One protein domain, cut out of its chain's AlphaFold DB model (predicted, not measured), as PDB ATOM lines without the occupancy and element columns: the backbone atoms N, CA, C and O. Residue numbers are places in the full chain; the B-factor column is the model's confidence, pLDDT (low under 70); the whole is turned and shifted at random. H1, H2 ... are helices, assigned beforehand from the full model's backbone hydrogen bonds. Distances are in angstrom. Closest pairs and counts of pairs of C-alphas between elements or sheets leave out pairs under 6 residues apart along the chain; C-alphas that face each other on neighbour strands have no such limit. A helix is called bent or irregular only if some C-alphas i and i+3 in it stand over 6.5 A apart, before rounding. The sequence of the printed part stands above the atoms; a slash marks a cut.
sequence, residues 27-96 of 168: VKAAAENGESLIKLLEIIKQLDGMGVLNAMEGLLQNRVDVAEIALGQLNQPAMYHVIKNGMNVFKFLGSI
ATOM      1  N   VAL A  27     247.261 360.307 299.471       64.19
ATOM      2  CA  VAL A  27     246.707 359.337 300.431       64.19
ATOM      3  C   VAL A  27     246.710 357.928 299.848       64.19
ATOM      4  O   VAL A  27     247.052 356.987 300.554       64.19
ATOM      5  N   LYS A  28     246.392 357.758 298.563       64.38
ATOM      6  CA  LYS A  28     246.434 356.457 297.889       64.38
ATOM      7  C   LYS A  28     247.867 355.944 297.718       64.38
ATOM      8  O   LYS A  28     248.142 354.809 298.089       64.38
ATOM      9  N   ALA A  29     248.788 356.787 297.251       59.59
ATOM     10  CA  ALA A  29     250.207 356.443 297.143       59.59
ATOM     11  C   ALA A  29     250.828 356.140 298.519       59.59
ATOM     12  O   ALA A  29     251.655 355.234 298.639       59.59
ATOM     13  N   ALA A  30     250.383 356.851 299.562       59.38
ATOM     14  CA  ALA A  30     250.755 356.604 300.949       59.38
ATOM     15  C   ALA A  30     250.111 355.351 301.542       59.38
ATOM     16  O   ALA A  30     250.748 354.678 302.339       59.38
ATOM     17  N   ALA A  31     248.894 354.988 301.147       62.62
ATOM     18  CA  ALA A  31     248.269 353.736 301.560       62.62
ATOM     19  C   ALA A  31     248.933 352.520 300.889       62.62
ATOM     20  O   ALA A  31     249.110 351.489 301.528       62.62
ATOM     21  N   GLU A  32     249.346 352.652 299.624       65.50
ATOM     22  CA  GLU A  32     250.013 351.591 298.857       65.50
ATOM     23  C   GLU A  32     251.498 351.415 299.237       65.50
ATOM     24  O   GLU A  32     252.028 350.314 299.117       65.50
ATOM     25  N   ASN A  33     252.166 352.463 299.744       63.44
ATOM     26  CA  ASN A  33     253.597 352.456 300.101       63.44
ATOM     27  C   ASN A  33     253.871 352.924 301.544       63.44
ATOM     28  O   ASN A  33     254.948 353.453 301.840       63.44
ATOM     29  N   GLY A  34     252.899 352.760 302.445       63.59
ATOM     30  CA  GLY A  34     252.895 353.398 303.767       63.59
ATOM     31  C   GLY A  34     254.119 353.100 304.619       63.59
ATOM     32  O   GLY A  34     254.657 354.000 305.257       63.59
ATOM     33  N   GLU A  35     254.630 351.872 304.568       63.88
ATOM     34  CA  GLU A  35     255.823 351.495 305.330       63.88
ATOM     35  C   GLU A  35     257.093 352.210 304.830       63.88
ATOM     36  O   GLU A  35     257.909 352.676 305.627       63.88
ATOM     37  N   SER A  36     257.251 352.356 303.512       70.50
ATOM     38  CA  SER A  36     258.404 353.032 302.901       70.50
ATOM     39  C   SER A  36     258.378 354.544 303.135       70.50
ATOM     40  O   SER A  36     259.421 355.149 303.381       70.50
ATOM     41  N   LEU A  37     257.193 355.158 303.111       69.31
ATOM     42  CA  LEU A  37     257.018 356.581 303.420       69.31
ATOM     43  C   LEU A  37     257.292 356.893 304.892       69.31
ATOM     44  O   LEU A  37     257.933 357.899 305.186       69.31
ATOM     45  N   ILE A  38     256.875 356.015 305.808       73.06
ATOM     46  CA  ILE A  38     257.207 356.140 307.233       73.06
ATOM     47  C   ILE A  38     258.726 356.079 307.434       73.06
ATOM     48  O   ILE A  38     259.279 356.942 308.112       73.06
ATOM     49  N   LYS A  39     259.417 355.136 306.781       70.81
ATOM     50  CA  LYS A  39     260.886 355.038 306.844       70.81
ATOM     51  C   LYS A  39     261.582 356.279 306.278       70.81
ATOM     52  O   LYS A  39     262.551 356.751 306.864       70.81
ATOM     53  N   LEU A  40     261.090 356.844 305.175       78.06
ATOM     54  CA  LEU A  40     261.637 358.083 304.616       78.06
ATOM     55  C   LEU A  40     261.464 359.266 305.578       78.06
ATOM     56  O   LEU A  40     262.404 360.031 305.785       78.06
ATOM     57  N   LEU A  41     260.286 359.399 306.193       79.69
ATOM     58  CA  LEU A  41     260.028 360.431 307.197       79.69
ATOM     59  C   LEU A  41     260.915 360.254 308.435       79.69
ATOM     60  O   LEU A  41     261.410 361.244 308.969       79.69
ATOM     61  N   GLU A  42     261.175 359.018 308.864       76.56
ATOM     62  CA  GLU A  42     262.140 358.734 309.929       76.56
ATOM     63  C   GLU A  42     263.566 359.132 309.545       76.56
ATOM     64  O   GLU A  42     264.245 359.755 310.357       76.56
ATOM     65  N   ILE A  43     264.010 358.851 308.315       83.31
ATOM     66  CA  ILE A  43     265.327 359.281 307.823       83.31
ATOM     67  C   ILE A  43     265.419 360.808 307.823       83.31
ATOM     68  O   ILE A  43     266.382 361.356 308.349       83.31
ATOM     69  N   ILE A  44     264.412 361.509 307.295       84.88
ATOM     70  CA  ILE A  44     264.376 362.980 307.293       84.88
ATOM     71  C   ILE A  44     264.437 363.516 308.726       84.88
ATOM     72  O   ILE A  44     265.215 364.421 309.007       84.88
ATOM     73  N   LYS A  45     263.685 362.917 309.655       81.00
ATOM     74  CA  LYS A  45     263.690 363.300 311.070       81.00
ATOM     75  C   LYS A  45     265.038 363.038 311.746       81.00
ATOM     76  O   LYS A  45     265.468 363.828 312.580       81.00
ATOM     77  N   GLN A  46     265.719 361.950 311.397       80.00
ATOM     78  CA  GLN A  46     267.071 361.666 311.879       80.00
ATOM     79  C   GLN A  46     268.085 362.664 311.310       80.00
ATOM     80  O   GLN A  46     268.924 363.164 312.054       80.00
ATOM     81  N   LEU A  47     267.994 362.993 310.018       82.31
ATOM     82  CA  LEU A  47     268.839 363.999 309.368       82.31
ATOM     83  C   LEU A  47     268.636 365.393 309.979       82.31
ATOM     84  O   LEU A  47     269.613 366.110 310.200       82.31
ATOM     85  N   ASP A  48     267.395 365.746 310.303       81.12
ATOM     86  CA  ASP A  48     267.057 366.978 311.015       81.12
ATOM     87  C   ASP A  48     267.647 366.996 312.432       81.12
ATOM     88  O   ASP A  48     268.357 367.928 312.809       81.12
ATOM     89  N   GLY A  49     267.458 365.910 313.192       75.94
ATOM     90  CA  GLY A  49     268.005 365.760 314.543       75.94
ATOM     91  C   GLY A  49     269.539 365.774 314.604       75.94
ATOM     92  O   GLY A  49     270.107 366.194 315.607       75.94
ATOM     93  N   MET A  50     270.216 365.364 313.527       81.38
ATOM     94  CA  MET A  50     271.675 365.470 313.371       81.38
ATOM     95  C   MET A  50     272.137 366.866 312.916       81.38
ATOM     96  O   MET A  50     273.336 367.098 312.781       81.38
ATOM     97  N   GLY A  51     271.212 367.796 312.668       75.75
ATOM     98  CA  GLY A  51     271.509 369.157 312.227       75.75
ATOM     99  C   GLY A  51     271.895 369.274 310.754       75.75
ATOM    100  O   GLY A  51     272.332 370.343 310.335       75.75
ATOM    101  N   VAL A  52     271.726 368.218 309.948       86.00
ATOM    102  CA  VAL A  52     272.065 368.229 308.514       86.00
ATOM    103  C   VAL A  52     271.166 369.204 307.758       86.00
ATOM    104  O   VAL A  52     271.663 370.001 306.967       86.00
ATOM    105  N   LEU A  53     269.859 369.192 308.037       82.00
ATOM    106  CA  LEU A  53     268.916 370.129 307.415       82.00
ATOM    107  C   LEU A  53     269.208 371.578 307.824       82.00
ATOM    108  O   LEU A  53     269.256 372.455 306.966       82.00
ATOM    109  N   ASN A  54     269.523 371.807 309.101       77.12
ATOM    110  CA  ASN A  54     269.915 373.123 309.616       77.12
ATOM    111  C   ASN A  54     271.222 373.634 308.985       77.12
ATOM    112  O   ASN A  54     271.345 374.814 308.665       77.12
ATOM    113  N   ALA A  55     272.199 372.749 308.762       79.69
ATOM    114  CA  ALA A  55     273.427 373.093 308.053       79.69
ATOM    115  C   ALA A  55     273.139 373.479 306.595       79.69
ATOM    116  O   ALA A  55     273.659 374.482 306.113       79.69
ATOM    117  N   MET A  56     272.272 372.731 305.903       79.81
ATOM    118  CA  MET A  56     271.839 373.066 304.541       79.81
ATOM    119  C   MET A  56     271.110 374.415 304.481       79.81
ATOM    120  O   MET A  56     271.372 375.213 303.581       79.81
ATOM    121  N   GLU A  57     270.236 374.701 305.446       77.44
ATOM    122  CA  GLU A  57     269.543 375.985 305.553       77.44
ATOM    123  C   GLU A  57     270.522 377.142 305.806       77.44
ATOM    124  O   GLU A  57     270.472 378.157 305.109       77.44
ATOM    125  N   GLY A  58     271.473 376.971 306.728       76.88
ATOM    126  CA  GLY A  58     272.511 377.964 307.010       76.88
ATOM    127  C   GLY A  58     273.413 378.255 305.805       76.88
ATOM    128  O   GLY A  58     273.762 379.413 305.563       76.88
ATOM    129  N   LEU A  59     273.737 377.233 305.005       75.44
ATOM    130  CA  LEU A  59     274.463 377.390 303.739       75.44
ATOM    131  C   LEU A  59     273.658 378.196 302.707       75.44
ATOM    132  O   LEU A  59     274.221 379.035 302.005       75.44
ATOM    133  N   LEU A  60     272.344 377.967 302.615       77.19
ATOM    134  CA  LEU A  60     271.460 378.668 301.678       77.19
ATOM    135  C   LEU A  60     271.228 380.133 302.073       77.19
ATOM    136  O   LEU A  60     271.231 381.016 301.209       77.19
ATOM    137  N   GLN A  61     271.052 380.408 303.366       76.25
ATOM    138  CA  GLN A  61     270.835 381.763 303.874       76.25
ATOM    139  C   GLN A  61     272.098 382.630 303.737       76.25
ATOM    140  O   GLN A  61     272.002 383.773 303.289       76.25
ATOM    141  N   ASN A  62     273.285 382.064 303.991       69.94
ATOM    142  CA  ASN A  62     274.571 382.778 303.963       69.94
ATOM    143  C   ASN A  62     275.399 382.521 302.688       69.94
ATOM    144  O   ASN A  62     276.630 382.510 302.711       69.94
ATOM    145  N   ARG A  63     274.720 382.328 301.549       63.56
ATOM    146  CA  ARG A  63     275.312 381.911 300.260       63.56
ATOM    147  C   ARG A  63     276.531 382.715 299.772       63.56
ATOM    148  O   ARG A  63     277.344 382.164 299.041       63.56
ATOM    149  N   VAL A  64     276.638 384.004 300.114       61.66
ATOM    150  CA  VAL A  64     277.719 384.893 299.634       61.66
ATOM    151  C   VAL A  64     278.945 384.805 300.546       61.66
ATOM    152  O   VAL A  64     280.038 384.524 300.061       61.66
ATOM    153  N   ASP A  65     278.753 384.930 301.859       63.66
ATOM    154  CA  ASP A  65     279.849 384.916 302.839       63.66
ATOM    155  C   ASP A  65     280.521 383.537 302.936       63.66
ATOM    156  O   ASP A  65     281.740 383.422 303.071       63.66
ATOM    157  N   VAL A  66     279.739 382.460 302.798       62.53
ATOM    158  CA  VAL A  66     280.275 381.092 302.788       62.53
ATOM    159  C   VAL A  66     281.079 380.819 301.518       62.53
ATOM    160  O   VAL A  66     282.089 380.119 301.579       62.53
ATOM    161  N   ALA A  67     280.678 381.379 300.373       63.75
ATOM    162  CA  ALA A  67     281.390 381.180 299.116       63.75
ATOM    163  C   ALA A  67     282.785 381.824 299.145       63.75
ATOM    164  O   ALA A  67     283.752 381.196 298.719       63.75
ATOM    165  N   GLU A  68     282.917 383.034 299.690       65.06
ATOM    166  CA  GLU A  68     284.200 383.744 299.755       65.06
ATOM    167  C   GLU A  68     285.200 383.043 300.697       65.06
ATOM    168  O   GLU A  68     286.364 382.831 300.340       65.06
ATOM    169  N   ILE A  69     284.728 382.560 301.852       63.12
ATOM    170  CA  ILE A  69     285.536 381.779 302.804       63.12
ATOM    171  C   ILE A  69     285.903 380.406 302.221       63.12
ATOM    172  O   ILE A  69     287.051 379.964 302.334       63.12
ATOM    173  N   ALA A  70     284.956 379.732 301.561       66.06
ATOM    174  CA  ALA A  70     285.190 378.435 300.938       66.06
ATOM    175  C   ALA A  70     286.202 378.526 299.790       66.06
ATOM    176  O   ALA A  70     287.064 377.659 299.687       66.06
ATOM    177  N   LEU A  71     286.167 379.579 298.966       68.06
ATOM    178  CA  LEU A  71     287.139 379.778 297.885       68.06
ATOM    179  C   LEU A  71     288.570 379.930 298.420       68.06
ATOM    180  O   LEU A  71     289.496 379.337 297.865       68.06
ATOM    181  N   GLY A  72     288.752 380.643 299.534       70.31
ATOM    182  CA  GLY A  72     290.052 380.745 300.203       70.31
ATOM    183  C   GLY A  72     290.561 379.402 300.742       70.31
ATOM    184  O   GLY A  72     291.747 379.095 300.630       70.31
ATOM    185  N   GLN A  73     289.669 378.569 301.287       66.50
ATOM    186  CA  GLN A  73     290.018 377.244 301.815       66.50
ATOM    187  C   GLN A  73     290.241 376.195 300.714       66.50
ATOM    188  O   GLN A  73     291.134 375.358 300.826       66.50
ATOM    189  N   LEU A  74     289.488 376.272 299.617       74.06
ATOM    190  CA  LEU A  74     289.641 375.416 298.441       74.06
ATOM    191  C   LEU A  74     290.929 375.718 297.667       74.06
ATOM    192  O   LEU A  74     291.500 374.818 297.061       74.06
ATOM    193  N   ASN A  75     291.432 376.950 297.724       71.62
ATOM    194  CA  ASN A  75     292.704 377.308 297.098       71.62
ATOM    195  C   ASN A  75     293.939 376.873 297.916       71.62
ATOM    196  O   ASN A  75     295.075 377.155 297.536       71.62
ATOM    197  N   GLN A  76     293.754 376.195 299.055       82.50
ATOM    198  CA  GLN A  76     294.884 375.661 299.808       82.50
ATOM    199  C   GLN A  76     295.534 374.475 299.075       82.50
ATOM    200  O   GLN A  76     294.823 373.641 298.506       82.50
ATOM    201  N   PRO A  77     296.869 374.301 299.162       74.88
ATOM    202  CA  PRO A  77     297.570 373.175 298.537       74.88
ATOM    203  C   PRO A  77     297.004 371.805 298.933       74.88
ATOM    204  O   PRO A  77     296.965 370.887 298.116       74.88
ATOM    205  N   ALA A  78     296.503 371.678 300.166       79.31
ATOM    206  CA  ALA A  78     295.863 370.463 300.661       79.31
ATOM    207  C   ALA A  78     294.626 370.056 299.836       79.31
ATOM    208  O   ALA A  78     294.345 368.865 299.696       79.31
ATOM    209  N   MET A  79     293.904 371.020 299.252       83.94
ATOM    210  CA  MET A  79     292.687 370.777 298.473       83.94
ATOM    211  C   MET A  79     292.952 370.468 297.001       83.94
ATOM    212  O   MET A  79     292.038 370.026 296.307       83.94
ATOM    213  N   TYR A  80     294.194 370.599 296.524       84.00
ATOM    214  CA  TYR A  80     294.550 370.347 295.126       84.00
ATOM    215  C   TYR A  80     294.080 368.968 294.635       84.00
ATOM    216  O   TYR A  80     293.418 368.861 293.601       84.00
ATOM    217  N   HIS A  81     294.355 367.903 295.397       84.56
ATOM    218  CA  HIS A  81     293.924 366.551 295.032       84.56
ATOM    219  C   HIS A  81     292.412 366.354 295.152       84.56
ATOM    220  O   HIS A  81     291.830 365.659 294.323       84.56
ATOM    221  N   VAL A  82     291.767 366.984 296.136       87.75
ATOM    222  CA  VAL A  82     290.309 366.911 296.314       87.75
ATOM    223  C   VAL A  82     289.604 367.543 295.118       87.75
ATOM    224  O   VAL A  82     288.747 366.909 294.509       87.75
ATOM    225  N   ILE A  83     290.023 368.744 294.719       87.06
ATOM    226  CA  ILE A  83     289.477 369.456 293.560       87.06
ATOM    227  C   ILE A  83     289.747 368.674 292.280       87.06
ATOM    228  O   ILE A  83     288.840 368.488 291.472       87.06
ATOM    229  N   LYS A  84     290.972 368.168 292.097       87.38
ATOM    230  CA  LYS A  84     291.333 367.376 290.918       87.38
ATOM    231  C   LYS A  84     290.480 366.111 290.807       87.38
ATOM    232  O   LYS A  84     289.946 365.834 289.737       87.38
ATOM    233  N   ASN A  85     290.299 365.381 291.905       90.06
ATOM    234  CA  ASN A  85     289.461 364.185 291.934       90.06
ATOM    235  C   ASN A  85     287.980 364.525 291.726       90.06
ATOM    236  O   ASN A  85     287.326 363.875 290.918       90.06
ATOM    237  N   GLY A  86     287.466 365.573 292.372       90.44
ATOM    238  CA  GLY A  86     286.092 366.044 292.183       90.44
ATOM    239  C   GLY A  86     285.811 366.463 290.739       90.44
ATOM    240  O   GLY A  86     284.807 366.058 290.161       90.44
ATOM    241  N   MET A  87     286.740 367.186 290.110       89.94
ATOM    242  CA  MET A  87     286.660 367.558 288.697       89.94
ATOM    243  C   MET A  87     286.698 366.332 287.778       89.94
ATOM    244  O   MET A  87     285.983 366.291 286.779       89.94
ATOM    245  N   ASN A  88     287.505 365.318 288.103       89.81
ATOM    246  CA  ASN A  88     287.538 364.063 287.351       89.81
ATOM    247  C   ASN A  88     286.211 363.299 287.468       89.81
ATOM    248  O   ASN A  88     285.714 362.809 286.459       89.81
ATOM    249  N   VAL A  89     285.604 363.253 288.659       91.38
ATOM    250  CA  VAL A  89     284.261 362.681 288.861       91.38
ATOM    251  C   VAL A  89     283.216 363.469 288.074       91.38
ATOM    252  O   VAL A  89     282.385 362.870 287.399       91.38
ATOM    253  N   PHE A  90     283.279 364.801 288.089       91.19
ATOM    254  CA  PHE A  90     282.357 365.647 287.330       91.19
ATOM    255  C   PHE A  90     282.480 365.425 285.818       91.19
ATOM    256  O   PHE A  90     281.474 365.256 285.133       91.19
ATOM    257  N   LYS A  91     283.709 365.352 285.294       87.56
ATOM    258  CA  LYS A  91     283.976 365.009 283.889       87.56
ATOM    259  C   LYS A  91     283.465 363.620 283.531       87.56
ATOM    260  O   LYS A  91     282.870 363.462 282.474       87.56
ATOM    261  N   PHE A  92     283.677 362.637 284.403       89.69
ATOM    262  CA  PHE A  92     283.143 361.292 284.218       89.69
ATOM    263  C   PHE A  92     281.616 361.321 284.114       89.69
ATOM    264  O   PHE A  92     281.075 360.851 283.120       89.69
ATOM    265  N   LEU A  93     280.924 361.957 285.063       88.44
ATOM    266  CA  LEU A  93     279.464 362.085 285.030       88.44
ATOM    267  C   LEU A  93     278.971 362.812 283.772       88.44
ATOM    268  O   LEU A  93     278.013 362.364 283.153       88.44
ATOM    269  N   GLY A  94     279.649 363.886 283.360       89.94
ATOM    270  CA  GLY A  94     279.326 364.622 282.135       89.94
ATOM    271  C   GLY A  94     279.648 363.873 280.836       89.94
ATOM    272  O   GLY A  94     279.132 364.241 279.788       89.94
ATOM    273  N   SER A  95     280.495 362.839 280.888       90.12
ATOM    274  CA  SER A  95     280.817 361.987 279.735       90.12
ATOM    275  C   SER A  95     279.818 360.850 279.516       90.12
ATOM    276  O   SER A  95     279.835 360.222 278.460       90.12
ATOM    277  N   ILE A  96     278.956 360.576 280.501       91.56
ATOM    278  CA  ILE A  96     277.905 359.567 280.379       91.56
ATOM    279  C   ILE A  96     276.788 360.145 279.514       91.56
ATOM    280  O   ILE A  96     276.262 361.223 279.791       91.56
TER     281      ILE A  96
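AT A GLANCE: This is residues 27 to 96 of the 168 residues of an uncharacterized protein of Weizmannia coagulans (UniProt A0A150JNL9). Five helices follow one another end to end in an open, curved chain, with a corner at each tight link and no packed core. H1 and H2 make one end of the curve, H3 and H4 carry it round, and the longest helix, H5, turns back beyond H4 as a free arm, residues 84 to 96 standing free. The printed part has 70 residues with five named helices in the order H1, H2, H3, H4, H5 and no named strand; the class is all helix. The whole is extended, with a radius of gyration of the C-alphas of 18.7 A, and its C-alphas span 52 by 33 by 18 A, an outline that is only just flat.

HOW THE PARTS SIT: The first helix, H1, residues 27 to 32, and the second, H2, residues 34 to 49, are close but not clearly touching; their closest C-alphas, those of Ala 30 and Leu 37, are 6.7 A apart. Their lines are only just about perpendicular, at 71 degrees. H2 is in turn close to, but not clearly touching, H3, residues 52 to 61, with the C-alphas of Leu 47 and Leu 53 the closest at 6.4 A. These two run the same way at a steep tilt of 64 degrees. H3 and H4, residues 63 to 74, are close but not clearly touching, the closest C-alphas being those of Leu 59 and Val 66, 7.0 A apart. Their lines stand about perpendicular, at 74 degrees. H4 and H5, residues 77 to 95, touch only at the corner by their link, and only just, with 3 pairs of C-alphas within 8 A; the closest are those of Leu 74 and Ile 83, 7.7 A apart. H4 touches H5 with residues 73 to 74 alone, and H5 touches H4 with residues 79 to 83 alone. They run opposite ways at a steep tilt of 68 degrees, only just short of perpendicular. H1 is apart from H3, H4 and H5; H2 is apart from H4 and H5; and H3 is apart from H5. In H1, H2 and H3 every O i to N i+4 pair is within hydrogen-bond range, against 7 of 8 in H4 and 13 of 15 in H5.

IN THESE COORDINATES: H1 begins at C-alpha 27, at (246.707, 359.337, 300.431), and measures 8.6 A from first to last C-alpha over residues 27 to 32. H2, residues 34 to 49, is 22.3 A long. H3, residues 52 to 61, measures 14.4 A and begins at C-alpha 52, at (272.065, 368.229, 308.514). H4, residues 63 to 74, is 15.8 A long. H5, residues 77 to 95, is 27.6 A long and ends at C-alpha 95, at (280.817, 361.987, 279.735). H5 is irregular: C-alphas 78 and 81 are 7.1 A apart, where about 5 A is found in a regular helix.

THE WHOLE: The two C-alphas farthest apart in the domain are those of Lys 28 and Pro 77, 53.8 A, while the first and last printed C-alphas, of Val 27 and Ile 96, are 37.1 A apart. The printed part runs from residue 27 to residue 96 and has no cut. The links from H1 to H2, H2 to H3, H3 to H4 and H4 to H5 are tight, with 1, 2, 1 and 2 residues between the helices. The mean pLDDT of the printed part is 76.6. Confidence is low, under 70, in 21 residues of the printed part: residues 27 to 35, residue 37, residues 62 to 71 and residue 73. The mean pLDDT is 63 in H1 and 66 in H4, against 87 in H5.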